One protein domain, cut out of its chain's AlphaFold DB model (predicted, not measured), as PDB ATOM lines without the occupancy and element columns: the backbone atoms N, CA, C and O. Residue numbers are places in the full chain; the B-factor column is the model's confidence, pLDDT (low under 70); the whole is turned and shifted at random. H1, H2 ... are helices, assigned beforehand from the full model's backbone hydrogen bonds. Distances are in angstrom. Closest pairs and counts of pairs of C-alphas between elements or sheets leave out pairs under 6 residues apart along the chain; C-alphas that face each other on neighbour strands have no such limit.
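AT A GLANCE: This is residues 79 to 136 of the 138 residues of an uncharacterized protein of Mucilaginibacter sp. 44-25 (UniProt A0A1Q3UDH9). Three helices are joined end to end with a square corner at each joint, making a wide, open U: H2 is its base, and H1 and H3 are its two arms, which leave the ends of H2 toward the same side. The stretch before H1, residues 79 to 89, folds back from the beginning of H1 past the first half of H2, while residues 113 to 136, the later part of H2 with H3, stick out free. The printed part has 58 residues with three named helices, H1, H2 and H3 in that order along the chain, and no named strand; the class is all helix. The whole is loose, with a radius of gyration of the C-alphas of 14.3 A, and elongated, spanning 42 by 22 by 22 A.

IN THESE COORDINATES: The longest helix by residues is H2, residues 107 to 121, which measures 20.7 A from first to last C-alpha. It runs from C-alpha 107 at (109.342, 131.457, 99.406) to C-alpha 121 at (129.824, 130.112, 101.681). Before it comes H1, residues 90 to 103, 19.9 A long, which begins with C-alpha 90 at (105.548, 118.188, 95.330). After it comes H3, residues 124 to 135, 16.7 A long, which ends with C-alpha 135 at (134.033, 124.105, 78.087).

HOW THE PARTS SIT: H2 and H1 only just touch, with 3 pairs of C-alphas within 8 A. H1 touches H2 with residues 96 to 100 alone, and H2 touches H1 with residue 107 alone; the closest C-alphas of the two helices are those of Lys 100 and Ile 107, 6.4 A apart. The lines of H1 and H2 are about perpendicular, at 83 degrees. H2 and H3 are close but not clearly touching, with the C-alphas of Phe 119 and Leu 125 closest at 6.6 A. Their lines are about perpendicular too, at 88 degrees. H1 and H3 are apart. In H1, H2 and H3 every O i to N i+4 pair is within hydrogen-bond range.

THE WHOLE: The two C-alphas farthest apart are those of Ala 102 and Asn 135, at 43.4 A, and the first and last printed C-alphas, of Asn 79 and Thr 136, are 30.0 A apart. Without residues 113 to 136, which stand free, the body has 34 residues and spans 27 by 21 by 8 A. The links from H1 to H2, of 3 residues, and from H2 to H3, of 2 residues, are tight. The printed part has no cut. The mean pLDDT of the printed part is 92.1, and no printed residue is under 70.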
ATOM      1  N   ASN A  79     115.880 143.999  94.654       81.94
ATOM      2  CA  ASN A  79     116.834 144.364  93.604       81.94
ATOM      3  C   ASN A  79     117.165 143.216  92.626       81.94
ATOM      4  O   ASN A  79     118.096 143.327  91.833       81.94
ATOM      5  N   HIS A  80     116.458 142.085  92.690       81.25
ATOM      6  CA  HIS A  80     116.667 141.001  91.725       81.25
ATOM      7  C   HIS A  80     115.858 141.276  90.458       81.25
ATOM      8  O   HIS A  80     114.632 141.249  90.480       81.25
ATOM      9  N   THR A  81     116.554 141.541  89.353       76.50
ATOM     10  CA  THR A  81     115.951 141.880  88.053       76.50
ATOM     11  C   THR A  81     115.668 140.659  87.180       76.50
ATOM     12  O   THR A  81     114.828 140.718  86.288       76.50
ATOM     13  N   GLN A  82     116.352 139.541  87.432       83.81
ATOM     14  CA  GLN A  82     116.186 138.299  86.680       83.81
ATOM     15  C   GLN A  82     115.196 137.382  87.395       83.81
ATOM     16  O   GLN A  82     115.406 137.001  88.548       83.81
ATOM     17  N   MET A  83     114.124 137.011  86.698       83.31
ATOM     18  CA  MET A  83     113.140 136.054  87.192       83.31
ATOM     19  C   MET A  83     113.487 134.651  86.695       83.31
ATOM     20  O   MET A  83     113.657 134.434  85.498       83.31
ATOM     21  N   VAL A  84     113.564 133.691  87.616       86.19
ATOM     22  CA  VAL A  84     113.790 132.277  87.300       86.19
ATOM     23  C   VAL A  84     112.590 131.474  87.782       86.19
ATOM     24  O   VAL A  84     112.265 131.488  88.969       86.19
ATOM     25  N   HIS A  85     111.933 130.761  86.867       88.50
ATOM     26  CA  HIS A  85     110.820 129.878  87.207       88.50
ATOM     27  C   HIS A  85     111.347 128.501  87.640       88.50
ATOM     28  O   HIS A  85     111.476 127.577  86.835       88.50
ATOM     29  N   VAL A  86     111.654 128.361  88.928       89.06
ATOM     30  CA  VAL A  86     112.149 127.100  89.496       89.06
ATOM     31  C   VAL A  86     110.992 126.123  89.706       89.06
ATOM     32  O   VAL A  86     109.969 126.476  90.292       89.06
ATOM     33  N   ARG A  87     111.154 124.883  89.233       93.38
ATOM     34  CA  ARG A  87     110.229 123.781  89.525       93.38
ATOM     35  C   ARG A  87     110.767 122.978  90.701       93.38
ATOM     36  O   ARG A  87     111.894 122.496  90.645       93.38
ATOM     37  N   PHE A  88     109.945 122.830  91.729       94.62
ATOM     38  CA  PHE A  88     110.210 121.959  92.867       94.62
ATOM     39  C   PHE A  88     109.318 120.724  92.775       94.62
ATOM     40  O   PHE A  88     108.228 120.781  92.200       94.62
ATOM     41  N   ASP A  89     109.780 119.608  93.329       97.00
ATOM     42  CA  ASP A  89     108.941 118.429  93.497       97.00
ATOM     43  C   ASP A  89     107.802 118.715  94.503       97.00
ATOM     44  O   ASP A  89     107.909 119.638  95.321       97.00
ATOM     45  N   PRO A  90     106.707 117.934  94.474       97.31
ATOM     46  CA  PRO A  90     105.548 118.188  95.330       97.31
ATOM     47  C   PRO A  90     105.871 118.214  96.831       97.31
ATOM     48  O   PRO A  90     105.314 119.030  97.561       97.31
ATOM     49  N   GLN A  91     106.796 117.367  97.295       97.69
ATOM     50  CA  GLN A  91     107.138 117.282  98.718       97.69
ATOM     51  C   GLN A  91     107.875 118.544  99.173       97.69
ATOM     52  O   GLN A  91     107.571 119.102 100.232       97.69
ATOM     53  N   THR A  92     108.800 119.039  98.349       96.62
ATOM     54  CA  THR A  92     109.503 120.299  98.602       96.62
ATOM     55  C   THR A  92     108.550 121.492  98.574       96.62
ATOM     56  O   THR A  92     108.656 122.370  99.429       96.62
ATOM     57  N   VAL A  93     107.579 121.526  97.653       96.00
ATOM     58  CA  VAL A  93     106.553 122.586  97.623       96.00
ATOM     59  C   VAL A  93     105.744 122.605  98.920       96.00
ATOM     60  O   VAL A  93     105.586 123.666  99.528       96.00
ATOM     61  N   ASP A  94     105.286 121.447  99.394       97.56
ATOM     62  CA  ASP A  94     104.537 121.343 100.649       97.56
ATOM     63  C   ASP A  94     105.360 121.800 101.856       97.56
ATOM     64  O   ASP A  94     104.846 122.486 102.748       97.56
ATOM     65  N   LEU A  95     106.648 121.455 101.884       97.62
ATOM     66  CA  LEU A  95     107.567 121.901 102.923       97.62
ATOM     67  C   LEU A  95     107.748 123.424 102.896       97.62
ATOM     68  O   LEU A  95     107.639 124.067 103.940       97.62
ATOM     69  N   LEU A  96     107.973 124.010 101.718       96.56
ATOM     70  CA  LEU A  96     108.129 125.457 101.545       96.56
ATOM     71  C   LEU A  96     106.853 126.216 101.920       96.56
ATOM     72  O   LEU A  96     106.927 127.271 102.552       96.56
ATOM     73  N   ASN A  97     105.681 125.664 101.605       96.38
ATOM     74  CA  ASN A  97     104.397 126.233 102.005       96.38
ATOM     75  C   ASN A  97     104.239 126.238 103.529       96.38
ATOM     76  O   ASN A  97     103.926 127.277 104.110       96.38
ATOM     77  N   LYS A  98     104.519 125.115 104.202       97.56
ATOM     78  CA  LYS A  98     104.493 125.033 105.674       97.56
ATOM     79  C   LYS A  98     105.509 125.980 106.309       97.56
ATOM     80  O   LYS A  98     105.181 126.671 107.272       97.56
ATOM     81  N   PHE A  99     106.712 126.062 105.746       96.50
ATOM     82  CA  PHE A  99     107.749 126.994 106.179       96.50
ATOM     83  C   PHE A  99     107.283 128.451 106.072       96.50
ATOM     84  O   PHE A  99     107.420 129.208 107.036       96.50
ATOM     85  N   LYS A 100     106.675 128.835 104.942       96.25
ATOM     86  CA  LYS A 100     106.095 130.170 104.751       96.25
ATOM     87  C   LYS A 100     105.023 130.461 105.800       96.25
ATOM     88  O   LYS A 100     105.055 131.526 106.406       96.25
ATOM     89  N   MET A 101     104.115 129.517 106.051       96.75
ATOM     90  CA  MET A 101     103.059 129.681 107.060       96.75
ATOM     91  C   MET A 101     103.619 129.835 108.481       96.75
ATOM     92  O   MET A 101     103.111 130.639 109.251       96.75
ATOM     93  N   ALA A 102     104.670 129.090 108.829       97.00
ATOM     94  CA  ALA A 102     105.251 129.113 110.170       97.00
ATOM     95  C   ALA A 102     106.129 130.348 110.441       97.00
ATOM     96  O   ALA A 102     106.191 130.821 111.573       97.00
ATOM     97  N   THR A 103     106.831 130.853 109.423       95.19
ATOM     98  CA  THR A 103     107.832 131.927 109.579       95.19
ATOM     99  C   THR A 103     107.383 133.282 109.042       95.19
ATOM    100  O   THR A 103     108.058 134.282 109.279       95.19
ATOM    101  N   GLY A 104     106.298 133.329 108.263       94.94
ATOM    102  CA  GLY A 104     105.874 134.527 107.535       94.94
ATOM    103  C   GLY A 104     106.850 134.966 106.437       94.94
ATOM    104  O   GLY A 104     106.704 136.054 105.891       94.94
ATOM    105  N   THR A 105     107.865 134.156 106.111       94.56
ATOM    106  CA  THR A 105     108.863 134.492 105.089       94.56
ATOM    107  C   THR A 105     108.417 134.016 103.717       94.56
ATOM    108  O   THR A 105     108.057 132.852 103.533       94.56
ATOM    109  N   ASP A 106     108.489 134.901 102.725       93.25
ATOM    110  CA  ASP A 106     108.176 134.543 101.347       93.25
ATOM    111  C   ASP A 106     109.144 133.511 100.768       93.25
ATOM    112  O   ASP A 106     110.364 133.601 100.923       93.25
ATOM    113  N   ILE A 107     108.585 132.552 100.026       93.44
ATOM    114  CA  ILE A 107     109.342 131.457  99.406       93.44
ATOM    115  C   ILE A 107     110.377 132.008  98.418       93.44
ATOM    116  O   ILE A 107     111.513 131.548  98.395       93.44
ATOM    117  N   THR A 108     110.030 133.040  97.646       92.06
ATOM    118  CA  THR A 108     110.956 133.683  96.697       92.06
ATOM    119  C   THR A 108     112.148 134.323  97.409       92.06
ATOM    120  O   THR A 108     113.287 134.167  96.971       92.06
ATOM    121  N   LYS A 109     111.906 134.993  98.544       92.75
ATOM    122  CA  LYS A 109     112.946 135.563  99.410       92.75
ATOM    123  C   LYS A 109     113.835 134.471  99.999       92.75
ATOM    124  O   LYS A 109     115.056 134.610  99.964       92.75
ATOM    125  N   PHE A 110     113.235 133.389 100.489       94.62
ATOM    126  CA  PHE A 110     113.956 132.236 101.020       94.62
ATOM    127  C   PHE A 110     114.869 131.596  99.973       94.62
ATOM    128  O   PHE A 110     116.055 131.415 100.228       94.62
ATOM    129  N   VAL A 111     114.351 131.311  98.777       93.75
ATOM    130  CA  VAL A 111     115.130 130.699  97.694       93.75
ATOM    131  C   VAL A 111     116.277 131.614  97.262       93.75
ATOM    132  O   VAL A 111     117.416 131.159  97.183       93.75
ATOM    133  N   ALA A 112     116.011 132.906  97.048       92.56
ATOM    134  CA  ALA A 112     117.043 133.871  96.668       92.56
ATOM    135  C   ALA A 112     118.157 133.970  97.725       92.56
ATOM    136  O   ALA A 112     119.343 133.919  97.387       92.56
ATOM    137  N   PHE A 113     117.786 134.036  99.008       94.25
ATOM    138  CA  PHE A 113     118.742 134.022 100.112       94.25
ATOM    139  C   PHE A 113     119.568 132.732 100.132       94.25
ATOM    140  O   PHE A 113     120.790 132.813 100.205       94.25
ATOM    141  N   SER A 114     118.934 131.562 100.030       93.81
ATOM    142  CA  SER A 114     119.614 130.262 100.075       93.81
ATOM    143  C   SER A 114     120.625 130.096  98.945       93.81
ATOM    144  O   SER A 114     121.756 129.686  99.193       93.81
ATOM    145  N   VAL A 115     120.261 130.476  97.715       92.38
ATOM    146  CA  VAL A 115     121.174 130.428  96.562       92.38
ATOM    147  C   VAL A 115     122.354 131.374  96.775       92.38
ATOM    148  O   VAL A 115     123.506 130.982  96.589       92.38
ATOM    149  N   LYS A 116     122.093 132.609  97.217       91.81
ATOM    150  CA  LYS A 116     123.159 133.578  97.485       91.81
ATOM    151  C   LYS A 116     124.081 133.097  98.611       91.81
ATOM    152  O   LYS A 116     125.299 133.155  98.468       91.81
ATOM    153  N   TYR A 117     123.507 132.574  99.692       93.56
ATOM    154  CA  TYR A 117     124.231 132.035 100.839       93.56
ATOM    155  C   TYR A 117     125.121 130.849 100.458       93.56
ATOM    156  O   TYR A 117     126.287 130.815 100.849       93.56
ATOM    157  N   LEU A 118     124.607 129.911  99.654       93.50
ATOM    158  CA  LEU A 118     125.358 128.756  99.161       93.50
ATOM    159  C   LEU A 118     126.619 129.195  98.415       93.50
ATOM    160  O   LEU A 118     127.711 128.713  98.704       93.50
ATOM    161  N   PHE A 119     126.465 130.141  97.490       92.38
ATOM    162  CA  PHE A 119     127.537 130.629  96.629       92.38
ATOM    163  C   PHE A 119     128.549 131.543  97.315       92.38
ATOM    164  O   PHE A 119     129.656 131.717  96.810       92.38
ATOM    165  N   GLU A 120     128.166 132.190  98.410       91.38
ATOM    166  CA  GLU A 120     129.105 132.960  99.223       91.38
ATOM    167  C   GLU A 120     129.848 132.094 100.232       91.38
ATOM    168  O   GLU A 120     131.021 132.345 100.486       91.38
ATOM    169  N   SER A 121     129.190 131.063 100.765       91.25
ATOM    170  CA  SER A 121     129.824 130.112 101.681       91.25
ATOM    171  C   SER A 121     130.773 129.154 100.953       91.25
ATOM    172  O   SER A 121     131.716 128.669 101.563       91.25
ATOM    173  N   ASN A 122     130.531 128.905  99.660       94.00
ATOM    174  CA  ASN A 122     131.270 127.952  98.826       94.00
ATOM    175  C   ASN A 122     131.634 128.610  97.475       94.00
ATOM    176  O   ASN A 122     130.996 128.341  96.445       94.00
ATOM    177  N   PRO A 123     132.593 129.557  97.450       91.88
ATOM    178  CA  PRO A 123     132.949 130.302  96.241       91.88
ATOM    179  C   PRO A 123     133.510 129.417  95.116       91.88
ATOM    180  O   PRO A 123     133.384 129.771  93.942       91.88
ATOM    181  N   GLU A 124     134.076 128.255  95.440       94.12
ATOM    182  CA  GLU A 124     134.582 127.262  94.492       94.12
ATOM    183  C   GLU A 124     133.507 126.773  93.516       94.12
ATOM    184  O   GLU A 124     133.807 126.541  92.343       94.12
ATOM    185  N   LEU A 125     132.240 126.720  93.944       93.12
ATOM    186  CA  LEU A 125     131.126 126.327  93.081       93.12
ATOM    187  C   LEU A 125     130.966 127.283  91.897       93.12
ATOM    188  O   LEU A 125     130.676 126.844  90.785       93.12
ATOM    189  N   LYS A 126     131.208 128.586  92.096       89.38
ATOM    190  CA  LYS A 126     131.158 129.566  90.998       89.38
ATOM    191  C   LYS A 126     132.239 129.283  89.961       89.38
ATOM    192  O   LYS A 126     131.975 129.386  88.765       89.38
ATOM    193  N   THR A 127     133.440 128.927  90.413       92.06
ATOM    194  CA  THR A 127     134.567 128.601  89.533       92.06
ATOM    195  C   THR A 127     134.283 127.337  88.733       92.06
ATOM    196  O   THR A 127     134.437 127.358  87.514       92.06
ATOM    197  N   ILE A 128     133.798 126.280  89.391       93.31
ATOM    198  CA  ILE A 128     133.451 125.005  88.748       93.31
ATOM    199  C   ILE A 128     132.368 125.217  87.685       93.31
ATOM    200  O   ILE A 128     132.539 124.799  86.542       93.31
ATOM    201  N   ILE A 129     131.284 125.924  88.024       92.06
ATOM    202  CA  ILE A 129     130.201 126.218  87.073       92.06
ATOM    203  C   ILE A 129     130.730 127.034  85.893       92.06
ATOM    204  O   ILE A 129     130.427 126.719  84.746       92.06
ATOM    205  N   LYS A 130     131.550 128.060  86.147       90.06
ATOM    206  CA  LYS A 130     132.127 128.889  85.082       90.06
ATOM    207  C   LYS A 130     133.005 128.069  84.139       90.06
ATOM    208  O   LYS A 130     132.865 128.206  82.929       90.06
ATOM    209  N   GLN A 131     133.877 127.219  84.676       91.12
ATOM    210  CA  GLN A 131     134.723 126.331  83.876       91.12
ATOM    211  C   GLN A 131     133.883 125.349  83.058       91.12
ATOM    212  O   GLN A 131     134.139 125.169  81.873       91.12
ATOM    213  N   TYR A 132     132.854 124.749  83.657       92.81
ATOM    214  CA  TYR A 132     131.949 123.854  82.941       92.81
ATOM    215  C   TYR A 132     131.240 124.570  81.784       92.81
ATOM    216  O   TYR A 132     131.256 124.075  80.661       92.81
ATOM    217  N   LEU A 133     130.688 125.764  82.024       89.81
ATOM    218  CA  LEU A 133     130.001 126.556  80.998       89.81
ATOM    219  C   LEU A 133     130.933 127.018  79.869       89.81
ATOM    220  O   LEU A 133     130.499 127.095  78.730       89.81
ATOM    221  N   GLN A 134     132.203 127.316  80.159       88.44
ATOM    222  CA  GLN A 134     133.187 127.701  79.138       88.44
ATOM    223  C   GLN A 134     133.620 126.530  78.251       88.44
ATOM    224  O   GLN A 134     133.944 126.738  77.085       88.44
ATOM    225  N   ASN A 135     133.635 125.317  78.804       83.56
ATOM    226  CA  ASN A 135     134.033 124.105  78.087       83.56
ATOM    227  C   ASN A 135     132.847 123.370  77.444       83.56
ATOM    228  O   ASN A 135     133.052 122.446  76.663       83.56
ATOM    229  N   THR A 136     131.615 123.765  77.768       77.88
ATOM    230  CA  THR A 136     130.400 123.214  77.168       77.88
ATOM    231  C   THR A 136     129.944 124.148  76.055       77.88
ATOM    232  O   THR A 136     129.409 125.220  76.318       77.88
TER     233      THR A 136